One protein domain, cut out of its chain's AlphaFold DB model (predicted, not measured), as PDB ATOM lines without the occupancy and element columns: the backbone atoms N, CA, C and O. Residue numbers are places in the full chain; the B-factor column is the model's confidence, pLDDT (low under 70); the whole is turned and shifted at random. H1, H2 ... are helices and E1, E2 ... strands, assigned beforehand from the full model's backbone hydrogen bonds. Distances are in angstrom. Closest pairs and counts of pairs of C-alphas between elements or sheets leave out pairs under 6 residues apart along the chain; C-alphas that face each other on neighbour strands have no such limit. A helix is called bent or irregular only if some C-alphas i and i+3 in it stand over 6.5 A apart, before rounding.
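What this domain is: This is residues 214 to 316 of the 403 residues of an uncharacterized protein of Ignavibacteria bacterium RIFOXYC2_FULL_35_21 (UniProt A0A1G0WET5). What is the overall shape? It is an elongated, two-part model: a small three-stranded sheet with H1 over one face makes one part, and a loose cluster of short helices, H3, H4 and H5, makes the other, with H2 between them. The chain leaves the sheet after E2, passes through those helices and comes back as E3, the sheet's inner strand; beyond it residues 307 to 313 stick out. How is it made up? The printed part has 103 residues, under half of them in named elements, in the order E1 H1 E2 H2 H3 H4 H5 E3; the sheet runs E1 E3 E2, antiparallel, and the class is mostly helix. It is only just loose, close to compact, with a radius of gyration of the C-alphas of 15.8 A and spans of 49 by 32 by 22 A.

How they stand to each other: How do the strands pair? E1, residues 216 to 218, is antiparallel to E3, residues 299 to 302, with N 217 and O 300 at 2.7 A. E3 is antiparallel to E2, residues 238 to 240, with N 239 and O 301 at 2.8 A. Where is H1? H1, residues 224 to 234, is on one face, giving two layers, a helix layer and a sheet, at a height over the sheet of 8.9 A; it runs across the strands, at 73 degrees to E2 on the local plane, and its closest C-alphas to E2 are Leu 232 and Ala 238, 5.2 A. E1, H1 and E2 form a split strand-helix-strand unit, two strands running the same way with E3 between them, and its crossover is right-handed. How do the other helices stand? H2, residues 246 to 250, only grazes the sheet and touches H4, residues 273 to 281, closest at the C-alphas of Ile 250 and Ile 277, 6.1 A. H3, residues 255 to 261, touches H4 at a shallow tilt of 20 degrees, the same way, closest at the C-alphas of Leu 255 and Lys 273, 6.5 A. H5, residues 286 to 293, is close but not clearly touching H3, about perpendicular at 82 degrees, with the C-alphas of Ile 261 and Leu 289 closest at 7.0 A. Are the helix backbones complete? Every O i to N i+4 pair is within hydrogen-bond range in H2, H3 and H4, against 6 of 7 in H1 and 3 of 4 in H5.

Where its parts are: Where do the elements begin and end? E1 begins at C-alpha 216, (22.217, -18.738, 8.649), and E3 ends at C-alpha 302, (20.815, -18.447, 1.174). How long are the longer ones? H1 spans 17.0 A, H4 12.4 A, H5 11.0 A, E3 10.5 A and H3 10.0 A from first to last C-alpha. H1 is only just irregular: C-alphas 224 and 227 are 6.6 A apart.

The domain as a whole: How far does it reach? The two C-alphas farthest apart, those of Gly 264 and Lys 316, are 50.7 A apart. Is it continuous and confident? The printed part has no cut, the link H3 to H4 is long, and no printed residue is under 70 in pLDDT.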
ATOM      1  N   ILE A 214      16.935 -22.334   4.353       78.31
ATOM      2  CA  ILE A 214      17.409 -20.941   4.383       78.31
ATOM      3  C   ILE A 214      17.973 -20.634   5.787       78.31
ATOM      4  O   ILE A 214      17.488 -19.773   6.517       78.31
ATOM      5  N   LYS A 215      18.960 -21.413   6.237       89.69
ATOM      6  CA  LYS A 215      19.612 -21.259   7.541       89.69
ATOM      7  C   LYS A 215      20.760 -20.271   7.436       89.69
ATOM      8  O   LYS A 215      21.377 -20.104   6.386       89.69
ATOM      9  N   VAL A 216      21.054 -19.616   8.552       93.44
ATOM     10  CA  VAL A 216      22.217 -18.738   8.649       93.44
ATOM     11  C   VAL A 216      23.457 -19.583   8.931       93.44
ATOM     12  O   VAL A 216      23.513 -20.335   9.905       93.44
ATOM     13  N   HIS A 217      24.461 -19.437   8.079       92.88
ATOM     14  CA  HIS A 217      25.769 -20.063   8.179       92.88
ATOM     15  C   HIS A 217      26.769 -19.073   8.778       92.88
ATOM     16  O   HIS A 217      26.902 -17.948   8.294       92.88
ATOM     17  N   LYS A 218      27.488 -19.505   9.820       93.62
ATOM     18  CA  LYS A 218      28.611 -18.762  10.403       93.62
ATOM     19  C   LYS A 218      29.922 -19.301   9.832       93.62
ATOM     20  O   LYS A 218      30.296 -20.433  10.128       93.62
ATOM     21  N   LEU A 219      30.602 -18.499   9.016       93.12
ATOM     22  CA  LEU A 219      31.820 -18.864   8.296       93.12
ATOM     23  C   LEU A 219      32.960 -17.899   8.626       93.12
ATOM     24  O   LEU A 219      32.929 -16.721   8.260       93.12
ATOM     25  N   ASN A 220      33.991 -18.426   9.281       92.50
ATOM     26  CA  ASN A 220      35.204 -17.682   9.614       92.50
ATOM     27  C   ASN A 220      35.960 -17.238   8.346       92.50
ATOM     28  O   ASN A 220      35.714 -17.727   7.242       92.50
ATOM     29  N   ALA A 221      36.891 -16.291   8.489       89.38
ATOM     30  CA  ALA A 221      37.679 -15.742   7.374       89.38
ATOM     31  C   ALA A 221      38.525 -16.766   6.610       89.38
ATOM     32  O   ALA A 221      38.724 -16.605   5.412       89.38
ATOM     33  N   ASP A 222      38.982 -17.808   7.291       89.19
ATOM     34  CA  ASP A 222      39.795 -18.906   6.771       89.19
ATOM     35  C   ASP A 222      38.962 -20.077   6.218       89.19
ATOM     36  O   ASP A 222      39.518 -21.042   5.695       89.19
ATOM     37  N   SER A 223      37.629 -20.010   6.302       91.88
ATOM     38  CA  SER A 223      36.764 -21.065   5.778       91.88
ATOM     39  C   SER A 223      36.791 -21.087   4.249       91.88
ATOM     40  O   SER A 223      36.434 -20.100   3.604       91.88
ATOM     41  N   TRP A 224      37.132 -22.238   3.662       86.94
ATOM     42  CA  TRP A 224      37.142 -22.442   2.207       86.94
ATOM     43  C   TRP A 224      35.799 -22.073   1.548       86.94
ATOM     44  O   TRP A 224      35.767 -21.464   0.480       86.94
ATOM     45  N   GLY A 225      34.680 -22.372   2.219       87.88
ATOM     46  CA  GLY A 225      33.330 -22.113   1.712       87.88
ATOM     47  C   GLY A 225      32.945 -20.633   1.727       87.88
ATOM     48  O   GLY A 225      31.988 -20.240   1.060       87.88
ATOM     49  N   ARG A 226      33.689 -19.782   2.448       93.31
ATOM     50  CA  ARG A 226      33.379 -18.352   2.560       93.31
ATOM     51  C   ARG A 226      33.408 -17.657   1.206       93.31
ATOM     52  O   ARG A 226      32.504 -16.883   0.921       93.31
ATOM     53  N   GLN A 227      34.409 -17.944   0.373       93.88
ATOM     54  CA  GLN A 227      34.527 -17.321  -0.950       93.88
ATOM     55  C   GLN A 227      33.337 -17.677  -1.848       93.88
ATOM     56  O   GLN A 227      32.811 -16.818  -2.549       93.88
ATOM     57  N   LYS A 228      32.860 -18.927  -1.776       94.00
ATOM     58  CA  LYS A 228      31.678 -19.375  -2.521       94.00
ATOM     59  C   LYS A 228      30.409 -18.673  -2.029       94.00
ATOM     60  O   LYS A 228      29.646 -18.175  -2.847       94.00
ATOM     61  N   PHE A 229      30.221 -18.523  -0.717       95.19
ATOM     62  CA  PHE A 229      29.107 -17.735  -0.174       95.19
ATOM     63  C   PHE A 229      29.193 -16.244  -0.516       95.19
ATOM     64  O   PHE A 229      28.175 -15.643  -0.843       95.19
ATOM     65  N   GLU A 230      30.383 -15.639  -0.477       95.81
ATOM     66  CA  GLU A 230      30.582 -14.255  -0.927       95.81
ATOM     67  C   GLU A 230      30.194 -14.115  -2.405       95.81
ATOM     68  O   GLU A 230      29.484 -13.174  -2.758       95.81
ATOM     69  N   LYS A 231      30.523 -15.110  -3.240       96.38
ATOM     70  CA  LYS A 231      30.084 -15.130  -4.636       96.38
ATOM     71  C   LYS A 231      28.569 -15.270  -4.788       96.38
ATOM     72  O   LYS A 231      27.982 -14.589  -5.622       96.38
ATOM     73  N   LEU A 232      27.914 -16.093  -3.966       95.81
ATOM     74  CA  LEU A 232      26.449 -16.179  -3.954       95.81
ATOM     75  C   LEU A 232      25.786 -14.856  -3.554       95.81
ATOM     76  O   LEU A 232      24.734 -14.532  -4.096       95.81
ATOM     77  N   VAL A 233      26.394 -14.082  -2.650       96.25
ATOM     78  CA  VAL A 233      25.903 -12.738  -2.298       96.25
ATOM     79  C   VAL A 233      25.983 -11.803  -3.504       96.25
ATOM     80  O   VAL A 233      25.002 -11.134  -3.816       96.25
ATOM     81  N   GLU A 234      27.102 -11.801  -4.236       96.31
ATOM     82  CA  GLU A 234      27.242 -11.013  -5.474       96.31
ATOM     83  C   GLU A 234      26.203 -11.387  -6.542       96.31
ATOM     84  O   GLU A 234      25.754 -10.529  -7.298       96.31
ATOM     85  N   LEU A 235      25.817 -12.663  -6.599       95.50
ATOM     86  CA  LEU A 235      24.832 -13.193  -7.544       95.50
ATOM     87  C   LEU A 235      23.377 -13.038  -7.069       95.50
ATOM     88  O   LEU A 235      22.458 -13.434  -7.784       95.50
ATOM     89  N   GLY A 236      23.152 -12.492  -5.869       94.25
ATOM     90  CA  GLY A 236      21.817 -12.350  -5.283       94.25
ATOM     91  C   GLY A 236      21.176 -13.671  -4.840       94.25
ATOM     92  O   GLY A 236      19.966 -13.726  -4.661       94.25
ATOM     93  N   LEU A 237      21.972 -14.731  -4.665       94.38
ATOM     94  CA  LEU A 237      21.551 -16.054  -4.181       94.38
ATOM     95  C   LEU A 237      21.800 -16.253  -2.678       94.38
ATOM     96  O   LEU A 237      21.360 -17.241  -2.086       94.38
ATOM     97  N   ALA A 238      22.466 -15.295  -2.036       95.62
ATOM     98  CA  ALA A 238      22.611 -15.216  -0.592       95.62
ATOM     99  C   ALA A 238      22.561 -13.759  -0.113       95.62
ATOM    100  O   ALA A 238      22.776 -12.826  -0.880       95.62
ATOM    101  N   ARG A 239      22.314 -13.571   1.182       95.69
ATOM    102  CA  ARG A 239      22.397 -12.287   1.889       95.69
ATOM    103  C   ARG A 239      23.397 -12.374   3.034       95.69
ATOM    104  O   ARG A 239      23.656 -13.468   3.551       95.69
ATOM    105  N   ARG A 240      23.969 -11.235   3.433       96.38
ATOM    106  CA  ARG A 240      25.062 -11.193   4.417       96.38
ATOM    107  C   ARG A 240      24.760 -10.276   5.592       96.38
ATOM    108  O   ARG A 240      24.254  -9.168   5.436       96.38
ATOM    109  N   GLY A 241      25.190 -10.690   6.782       95.44
ATOM    110  CA  GLY A 241      25.244  -9.817   7.951       95.44
ATOM    111  C   GLY A 241      23.899  -9.165   8.265       95.44
ATOM    112  O   GLY A 241      22.937  -9.866   8.533       95.44
ATOM    113  N   LYS A 242      23.826  -7.830   8.235       94.56
ATOM    114  CA  LYS A 242      22.610  -7.077   8.602       94.56
ATOM    115  C   LYS A 242      21.462  -7.180   7.591       94.56
ATOM    116  O   LYS A 242      20.357  -6.761   7.909       94.56
ATOM    117  N   GLU A 243      21.708  -7.708   6.395       95.62
ATOM    118  CA  GLU A 243      20.645  -7.988   5.418       95.62
ATOM    119  C   GLU A 243      19.811  -9.216   5.816       95.62
ATOM    120  O   GLU A 243      18.693  -9.399   5.338       95.62
ATOM    121  N   ILE A 244      20.356 -10.064   6.695       96.19
ATOM    122  CA  ILE A 244      19.672 -11.213   7.282       96.19
ATOM    123  C   ILE A 244      18.669 -10.705   8.342       96.19
ATOM    124  O   ILE A 244      19.050  -9.872   9.170       96.19
ATOM    125  N   PRO A 245      17.419 -11.212   8.369       94.88
ATOM    126  CA  PRO A 245      16.444 -10.946   9.416       94.88
ATOM    127  C   PRO A 245      17.046 -11.193  10.790       94.88
ATOM    128  O   PRO A 245      17.728 -12.193  11.025       94.88
ATOM    129  N   ILE A 246      16.808 -10.266  11.711       94.81
ATOM    130  CA  ILE A 246      17.434 -10.312  13.031       94.81
ATOM    131  C   ILE A 246      17.059 -11.598  13.778       94.81
ATOM    132  O   ILE A 246      17.898 -12.177  14.465       94.81
ATOM    133  N   GLU A 247      15.836 -12.091  13.583       95.00
ATOM    134  CA  GLU A 247      15.329 -13.347  14.128       95.00
ATOM    135  C   GLU A 247      16.190 -14.535  13.691       95.00
ATOM    136  O   GLU A 247      16.564 -15.369  14.519       95.00
ATOM    137  N   ASP A 248      16.564 -14.574  12.411       94.56
ATOM    138  CA  ASP A 248      17.392 -15.628  11.832       94.56
ATOM    139  C   ASP A 248      18.824 -15.568  12.385       94.56
ATOM    140  O   ASP A 248      19.407 -16.606  12.708       94.56
ATOM    141  N   ILE A 249      19.379 -14.359  12.567       95.38
ATOM    142  CA  ILE A 249      20.693 -14.154  13.204       95.38
ATOM    143  C   ILE A 249      20.667 -14.637  14.655       95.38
ATOM    144  O   ILE A 249      21.563 -15.366  15.085       95.38
ATOM    145  N   ILE A 250      19.642 -14.257  15.422       95.00
ATOM    146  CA  ILE A 250      19.493 -14.675  16.820       95.00
ATOM    147  C   ILE A 250      19.346 -16.195  16.889       95.00
ATOM    148  O   ILE A 250      19.924 -16.832  17.768       95.00
ATOM    149  N   ASN A 251      18.648 -16.808  15.932       93.81
ATOM    150  CA  ASN A 251      18.485 -18.255  15.860       93.81
ATOM    151  C   ASN A 251      19.811 -19.015  15.632       93.81
ATOM    152  O   ASN A 251      19.863 -20.221  15.881       93.81
ATOM    153  N   VAL A 252      20.908 -18.353  15.246       93.00
ATOM    154  CA  VAL A 252      22.254 -18.964  15.231       93.00
ATOM    155  C   VAL A 252      22.777 -19.207  16.645       93.00
ATOM    156  O   VAL A 252      23.455 -20.205  16.888       93.00
ATOM    157  N   LEU A 253      22.436 -18.333  17.593       93.69
ATOM    158  CA  LEU A 253      22.934 -18.404  18.962       93.69
ATOM    159  C   LEU A 253      22.428 -19.658  19.684       93.69
ATOM    160  O   LEU A 253      21.292 -20.124  19.520       93.69
ATOM    161  N   THR A 254      23.273 -20.212  20.538       94.19
ATOM    162  CA  THR A 254      22.881 -21.216  21.524       94.19
ATOM    163  C   THR A 254      22.075 -20.571  22.652       94.19
ATOM    164  O   THR A 254      22.189 -19.377  22.930       94.19
ATOM    165  N   LEU A 255      21.279 -21.372  23.369       95.38
ATOM    166  CA  LEU A 255      20.542 -20.883  24.543       95.38
ATOM    167  C   LEU A 255      21.468 -20.288  25.611       95.38
ATOM    168  O   LEU A 255      21.076 -19.358  26.311       95.38
ATOM    169  N   ASN A 256      22.685 -20.815  25.757       95.44
ATOM    170  CA  ASN A 256      23.652 -20.278  26.712       95.44
ATOM    171  C   ASN A 256      24.153 -18.898  26.273       95.44
ATOM    172  O   ASN A 256      24.133 -17.983  27.088       95.44
ATOM    173  N   GLU A 257      24.510 -18.721  24.998       95.38
ATOM    174  CA  GLU A 257      24.914 -17.412  24.464       95.38
ATOM    175  C   GLU A 257      23.788 -16.382  24.597       95.38
ATOM    176  O   GLU A 257      24.029 -15.281  25.084       95.38
ATOM    177  N   MET A 258      22.541 -16.745  24.271       95.94
ATOM    178  CA  MET A 258      21.387 -15.853  24.464       95.94
ATOM    179  C   MET A 258      21.247 -15.395  25.924       95.94
ATOM    180  O   MET A 258      21.030 -14.215  26.185       95.94
ATOM    181  N   ASN A 259      21.376 -16.325  26.878       95.31
ATOM    182  CA  ASN A 259      21.269 -16.019  28.305       95.31
ATOM    183  C   ASN A 259      22.421 -15.148  28.817       95.31
ATOM    184  O   ASN A 259      22.184 -14.282  29.654       95.31
ATOM    185  N   GLU A 260      23.647 -15.363  28.336       95.06
ATOM    186  CA  GLU A 260      24.788 -14.526  28.717       95.06
ATOM    187  C   GLU A 260      24.668 -13.113  28.138       95.06
ATOM    188  O   GLU A 260      24.900 -12.143  28.856       95.06
ATOM    189  N   ILE A 261      24.232 -12.973  26.882       94.81
ATOM    190  CA  ILE A 261      24.055 -11.657  26.253       94.81
ATOM    191  C   ILE A 261      22.943 -10.854  26.943       94.81
ATOM    192  O   ILE A 261      23.083  -9.650  27.152       94.81
ATOM    193  N   LEU A 262      21.848 -11.515  27.329       93.88
ATOM    194  CA  LEU A 262      20.704 -10.886  28.000       93.88
ATOM    195  C   LEU A 262      20.811 -10.890  29.532       93.88
ATOM    196  O   LEU A 262      19.846 -10.573  30.233       93.88
ATOM    197  N   LYS A 263      21.973 -11.240  30.085       92.38
ATOM    198  CA  LYS A 263      22.180 -11.320  31.529       92.38
ATOM    199  C   LYS A 263      21.903  -9.974  32.201       92.38
ATOM    200  O   LYS A 263      22.440  -8.944  31.807       92.38
ATOM    201  N   GLY A 264      21.055  -9.992  33.231       88.56
ATOM    202  CA  GLY A 264      20.623  -8.783  33.943       88.56
ATOM    203  C   GLY A 264      19.548  -7.959  33.223       88.56
ATOM    204  O   GLY A 264      19.125  -6.944  33.763       88.56
ATOM    205  N   ARG A 265      19.091  -8.393  32.038       90.00
ATOM    206  CA  ARG A 265      17.996  -7.771  31.267       90.00
ATOM    207  C   ARG A 265      16.713  -8.603  31.259       90.00
ATOM    208  O   ARG A 265      15.669  -8.123  30.832       90.00
ATOM    209  N   ILE A 266      16.796  -9.853  31.708       88.69
ATOM    210  CA  ILE A 266      15.675 -10.788  31.792       88.69
ATOM    211  C   ILE A 266      15.604 -11.408  33.189       88.69
ATOM    212  O   ILE A 266      16.629 -11.751  33.779       88.69
ATOM    213  N   ASP A 267      14.385 -11.596  33.695       85.38
ATOM    214  CA  ASP A 267      14.148 -12.105  35.056       85.38
ATOM    215  C   ASP A 267      14.380 -13.615  35.188       85.38
ATOM    216  O   ASP A 267      14.622 -14.136  36.278       85.38
ATOM    217  N   LYS A 268      14.255 -14.353  34.079       89.06
ATOM    218  CA  LYS A 268      14.339 -15.817  34.049       89.06
ATOM    219  C   LYS A 268      15.212 -16.290  32.901       89.06
ATOM    220  O   LYS A 268      15.163 -15.743  31.803       89.06
ATOM    221  N   LYS A 269      15.948 -17.375  33.155       91.31
ATOM    222  CA  LYS A 269      16.761 -18.054  32.145       91.31
ATOM    223  C   LYS A 269      15.875 -18.563  31.002       91.31
ATOM    224  O   LYS A 269      14.870 -19.234  31.236       91.31
ATOM    225  N   ILE A 270      16.295 -18.297  29.773       93.12
ATOM    226  CA  ILE A 270      15.690 -18.813  28.549       93.12
ATOM    227  C   ILE A 270      15.951 -20.319  28.477       93.12
ATOM    228  O   ILE A 270      17.106 -20.755  28.470       93.12
ATOM    229  N   THR A 271      14.880 -21.111  28.403       92.94
ATOM    230  CA  THR A 271      14.932 -22.579  28.272       92.94
ATOM    231  C   THR A 271      14.450 -23.079  26.911       92.94
ATOM    232  O   THR A 271      14.707 -24.228  26.560       92.94
ATOM    233  N   ARG A 272      13.776 -22.230  26.124       94.88
ATOM    234  CA  ARG A 272      13.263 -22.546  24.783       94.88
ATOM    235  C   ARG A 272      13.714 -21.496  23.775       94.88
ATOM    236  O   ARG A 272      13.635 -20.303  24.051       94.88
ATOM    237  N   LYS A 273      14.150 -21.943  22.593       93.81
ATOM    238  CA  LYS A 273      14.799 -21.075  21.598       93.81
ATOM    239  C   LYS A 273      13.862 -20.010  21.024       93.81
ATOM    240  O   LYS A 273      14.244 -18.849  20.986       93.81
ATOM    241  N   ALA A 274      12.617 -20.373  20.708       94.12
ATOM    242  CA  ALA A 274      11.598 -19.431  20.231       94.12
ATOM    243  C   ALA A 274      11.339 -18.283  21.226       94.12
ATOM    244  O   ALA A 274      11.401 -17.117  20.856       94.12
ATOM    245  N   GLN A 275      11.166 -18.607  22.514       93.38
ATOM    246  CA  GLN A 275      11.015 -17.601  23.571       93.38
ATOM    247  C   GLN A 275      12.254 -16.700  23.679       93.38
ATOM    248  O   GLN A 275      12.134 -15.502  23.919       93.38
ATOM    249  N   GLY A 276      13.447 -17.277  23.513       93.12
ATOM    250  CA  GLY A 276      14.696 -16.523  23.501       93.12
ATOM    251  C   GLY A 276      14.744 -15.494  22.380       93.12
ATOM    252  O   GLY A 276      15.070 -14.342  22.645       93.12
ATOM    253  N   ILE A 277      14.358 -15.890  21.163       94.81
ATOM    254  CA  ILE A 277      14.279 -14.994  20.003       94.81
ATOM    255  C   ILE A 277      13.310 -13.842  20.291       94.81
ATOM    256  O   ILE A 277      13.704 -12.685  20.180       94.81
ATOM    257  N   GLU A 278      12.091 -14.132  20.755       94.44
ATOM    258  CA  GLU A 278      11.099 -13.096  21.079       94.44
ATOM    259  C   GLU A 278      11.593 -12.094  22.135       94.44
ATOM    260  O   GLU A 278      11.370 -10.891  22.007       94.44
ATOM    261  N   LEU A 279      12.255 -12.573  23.194       93.56
ATOM    262  CA  LEU A 279      12.793 -11.710  24.252       93.56
ATOM    263  C   LEU A 279      13.963 -10.851  23.766       93.56
ATOM    264  O   LEU A 279      14.104  -9.707  24.202       93.56
ATOM    265  N   PHE A 280      14.790 -11.399  22.877       94.06
ATOM    266  CA  PHE A 280      15.943 -10.707  22.317       94.06
ATOM    267  C   PHE A 280      15.504  -9.612  21.336       94.06
ATOM    268  O   PHE A 280      15.983  -8.485  21.433       94.06
ATOM    269  N   VAL A 281      14.547  -9.901  20.447       94.00
ATOM    270  CA  VAL A 281      14.002  -8.924  19.481       94.00
ATOM    271  C   VAL A 281      13.329  -7.739  20.182       94.00
ATOM    272  O   VAL A 281      13.366  -6.625  19.671       94.00
ATOM    273  N   LYS A 282      12.759  -7.944  21.377       93.94
ATOM    274  CA  LYS A 282      12.144  -6.876  22.188       93.94
ATOM    275  C   LYS A 282      13.140  -5.881  22.795       93.94
ATOM    276  O   LYS A 282      12.698  -4.882  23.355       93.94
ATOM    277  N   GLN A 283      14.447  -6.141  22.739       93.69
ATOM    278  CA  GLN A 283      15.444  -5.198  23.244       93.69
ATOM    279  C   GLN A 283      15.620  -4.039  22.255       93.69
ATOM    280  O   GLN A 283      15.902  -4.269  21.081       93.69
ATOM    281  N   GLU A 284      15.513  -2.795  22.727       92.06
ATOM    282  CA  GLU A 284      15.687  -1.601  21.881       92.06
ATOM    283  C   GLU A 284      17.086  -1.535  21.233       92.06
ATOM    284  O   GLU A 284      17.237  -1.057  20.111       92.06
ATOM    285  N   ASP A 285      18.106  -2.079  21.906       94.50
ATOM    286  CA  ASP A 285      19.505  -2.137  21.468       94.50
ATOM    287  C   ASP A 285      19.923  -3.516  20.910       94.50
ATOM    288  O   ASP A 285      21.115  -3.835  20.864       94.50
ATOM    289  N   ALA A 286      18.975  -4.349  20.450       93.25
ATOM    290  CA  ALA A 286      19.238  -5.726  20.002       93.25
ATOM    291  C   ALA A 286      20.386  -5.844  18.978       93.25
ATOM    292  O   ALA A 286      21.255  -6.710  19.101       93.25
ATOM    293  N   TRP A 287      20.441  -4.946  17.989       94.31
ATOM    294  CA  TRP A 287      21.518  -4.925  16.993       94.31
ATOM    295  C   TRP A 287      22.892  -4.625  17.594       94.31
ATOM    296  O   TRP A 287      23.892  -5.196  17.153       94.31
ATOM    297  N   GLU A 288      22.955  -3.743  18.592       94.62
ATOM    298  CA  GLU A 288      24.201  -3.419  19.282       94.62
ATOM    299  C   GLU A 288      24.679  -4.623  20.101       94.62
ATOM    300  O   GLU A 288      25.845  -5.018  19.993       94.62
ATOM    301  N   LEU A 289      23.768  -5.263  20.841       93.94
ATOM    302  CA  LEU A 289      24.041  -6.491  21.591       93.94
ATOM    303  C   LEU A 289      24.589  -7.600  20.688       93.94
ATOM    304  O   LEU A 289      25.608  -8.211  21.016       93.94
ATOM    305  N   LEU A 290      23.966  -7.828  19.529       94.69
ATOM    306  CA  LEU A 290      24.451  -8.804  18.553       94.69
ATOM    307  C   LEU A 290      25.830  -8.423  18.011       94.69
ATOM    308  O   LEU A 290      26.711  -9.274  17.966       94.69
ATOM    309  N   SER A 291      26.064  -7.152  17.667       93.50
ATOM    310  CA  SER A 291      27.349  -6.711  17.100       93.50
ATOM    311  C   SER A 291      28.545  -6.882  18.048       93.50
ATOM    312  O   SER A 291      29.671  -7.062  17.590       93.50
ATOM    313  N   LYS A 292      28.307  -6.872  19.368       94.75
ATOM    314  CA  LYS A 292      29.335  -7.120  20.393       94.75
ATOM    315  C   LYS A 292      29.702  -8.600  20.529       94.75
ATOM    316  O   LYS A 292      30.759  -8.909  21.066       94.75
ATOM    317  N   ASN A 293      28.836  -9.499  20.063       93.50
ATOM    318  CA  ASN A 293      28.958 -10.943  20.274       93.50
ATOM    319  C   ASN A 293      29.082 -11.746  18.967       93.50
ATOM    320  O   ASN A 293      29.476 -12.909  18.997       93.50
ATOM    321  N   LEU A 294      28.768 -11.144  17.816       93.50
ATOM    322  CA  LEU A 294      28.807 -11.775  16.501       93.50
ATOM    323  C   LEU A 294      29.512 -10.889  15.477       93.50
ATOM    324  O   LEU A 294      29.248  -9.694  15.354       93.50
ATOM    325  N   SER A 295      30.346 -11.519  14.652       94.31
ATOM    326  CA  SER A 295      30.907 -10.898  13.457       94.31
ATOM    327  C   SER A 295      29.908 -11.019  12.308       94.31
ATOM    328  O   SER A 295      29.792 -12.064  11.673       94.31
ATOM    329  N   PHE A 296      29.181  -9.946  11.992       94.69
ATOM    330  CA  PHE A 296      28.203  -9.966  10.890       94.69
ATOM    331  C   PHE A 296      28.826 -10.245   9.519       94.69
ATOM    332  O   PHE A 296      28.144 -10.726   8.620       94.69
ATOM    333  N   ARG A 297      30.131  -9.999   9.349       94.38
ATOM    334  CA  ARG A 297      30.849 -10.357   8.118       94.38
ATOM    335  C   ARG A 297      30.954 -11.868   7.916       94.38
ATOM    336  O   ARG A 297      31.218 -12.287   6.793       94.38
ATOM    337  N   GLU A 298      30.777 -12.655   8.966       95.31
ATOM    338  CA  GLU A 298      30.856 -14.116   8.936       95.31
ATOM    339  C   GLU A 298      29.483 -14.768   8.773       95.31
ATOM    340  O   GLU A 298      29.407 -15.987   8.680       95.31
ATOM    341  N   LEU A 299      28.400 -13.985   8.751       96.31
ATOM    342  CA  LEU A 299      27.043 -14.507   8.646       96.31
ATOM    343  C   LEU A 299      26.549 -14.437   7.207       96.31
ATOM    344  O   LEU A 299      26.502 -13.355   6.617       96.31
ATOM    345  N   PHE A 300      26.129 -15.584   6.689       96.12
ATOM    346  CA  PHE A 300      25.563 -15.742   5.356       96.12
ATOM    347  C   PHE A 300      24.263 -16.522   5.439       96.12
ATOM    348  O   PHE A 300      24.125 -17.405   6.278       96.12
ATOM    349  N   GLN A 301      23.317 -16.235   4.560       95.50
ATOM    350  CA  GLN A 301      22.084 -17.002   4.465       95.50
ATOM    351  C   GLN A 301      21.672 -17.086   3.005       95.50
ATOM    352  O   GLN A 301      21.628 -16.056   2.332       95.50
ATOM    353  N   LEU A 302      21.375 -18.290   2.516       94.38
ATOM    354  CA  LEU A 302      20.815 -18.447   1.174       94.38
ATOM    355  C   LEU A 302      19.471 -17.734   1.068       94.38
ATOM    356  O   LEU A 302      18.736 -17.635   2.048       94.38
ATOM    357  N   VAL A 303      19.130 -17.264  -0.122       92.19
ATOM    358  CA  VAL A 303      17.789 -16.748  -0.402       92.19
ATOM    359  C   VAL A 303      17.050 -17.681  -1.354       92.19
ATOM    360  O   VAL A 303      17.649 -18.540  -2.006       92.19
ATOM    361  N   GLN A 304      15.725 -17.543  -1.405       89.62
ATOM    362  CA  GLN A 304      14.944 -18.202  -2.447       89.62
ATOM    363  C   GLN A 304      15.372 -17.695  -3.822       89.62
ATOM    364  O   GLN A 304      15.896 -16.585  -3.947       89.62
ATOM    365  N   LEU A 305      15.110 -18.504  -4.844       90.50
ATOM    366  CA  LEU A 305      15.325 -18.088  -6.218       90.50
ATOM    367  C   LEU A 305      14.577 -16.780  -6.537       90.50
ATOM    368  O   LEU A 305      13.488 -16.543  -5.995       90.50
ATOM    369  N   PRO A 306      15.132 -15.958  -7.448       89.69
ATOM    370  CA  PRO A 306      14.421 -14.834  -8.048       89.69
ATOM    371  C   PRO A 306      13.029 -15.232  -8.563       89.69
ATOM    372  O   PRO A 306      12.831 -16.366  -8.994       89.69
ATOM    373  N   GLU A 307      12.064 -14.304  -8.535       90.81
ATOM    374  CA  GLU A 307      10.659 -14.572  -8.906       90.81
ATOM    375  C   GLU A 307      10.508 -15.216 -10.291       90.81
ATOM    376  O   GLU A 307       9.683 -16.106 -10.471       90.81
ATOM    377  N   ASP A 308      11.333 -14.805 -11.253       91.25
ATOM    378  CA  ASP A 308      11.344 -15.335 -12.617       91.25
ATOM    379  C   ASP A 308      11.837 -16.789 -12.707       91.25
ATOM    380  O   ASP A 308      11.524 -17.484 -13.668       91.25
ATOM    381  N   LEU A 309      12.552 -17.269 -11.686       91.56
ATOM    382  CA  LEU A 309      13.087 -18.628 -11.605       91.56
ATOM    383  C   LEU A 309      12.335 -19.525 -10.610       91.56
ATOM    384  O   LEU A 309      12.578 -20.728 -10.570       91.56
ATOM    385  N   LYS A 310      11.387 -18.989  -9.832       87.44
ATOM    386  CA  LYS A 310      10.538 -19.788  -8.928       87.44
ATOM    387  C   LYS A 310       9.705 -20.890  -9.596       87.44
ATOM    388  O   LYS A 310       9.432 -21.873  -8.911       87.44
ATOM    389  N   PRO A 311       9.270 -20.772 -10.867       90.06
ATOM    390  CA  PRO A 311       8.539 -21.858 -11.521       90.06
ATOM    391  C   PRO A 311       9.365 -23.135 -11.726       90.06
ATOM    392  O   PRO A 311       8.787 -24.198 -11.942       90.06
ATOM    393  N   TYR A 312      10.697 -23.047 -11.674       89.06
ATOM    394  CA  TYR A 312      11.577 -24.191 -11.880       89.06
ATOM    395  C   TYR A 312      11.655 -25.063 -10.627       89.06
ATOM    396  O   TYR A 312      11.800 -24.578  -9.504       89.06
ATOM    397  N   ASN A 313      11.608 -26.377 -10.831       89.25
ATOM    398  CA  ASN A 313      11.729 -27.339  -9.750       89.25
ATOM    399  C   ASN A 313      13.210 -27.638  -9.459       89.25
ATOM    400  O   ASN A 313      13.871 -28.345 -10.220       89.25
ATOM    401  N   LEU A 314      13.714 -27.128  -8.332       88.69
ATOM    402  CA  LEU A 314      15.100 -27.334  -7.900       88.69
ATOM    403  C   LEU A 314      15.450 -28.799  -7.614       88.69
ATOM    404  O   LEU A 314      16.604 -29.178  -7.803       88.69
ATOM    405  N   ASP A 315      14.480 -29.626  -7.215       87.62
ATOM    406  CA  ASP A 315      14.702 -31.064  -7.035       87.62
ATOM    407  C   ASP A 315      15.008 -31.724  -8.379       87.62
ATOM    408  O   ASP A 315      15.964 -32.483  -8.492       87.62
ATOM    409  N   LYS A 316      14.269 -31.353  -9.432       87.44
ATOM    410  CA  LYS A 316      14.509 -31.861 -10.791       87.44
ATOM    411  C   LYS A 316      15.829 -31.397 -11.381       87.44
ATOM    412  O   LYS A 316      16.490 -32.170 -12.068       87.44
TER     413      LYS A 316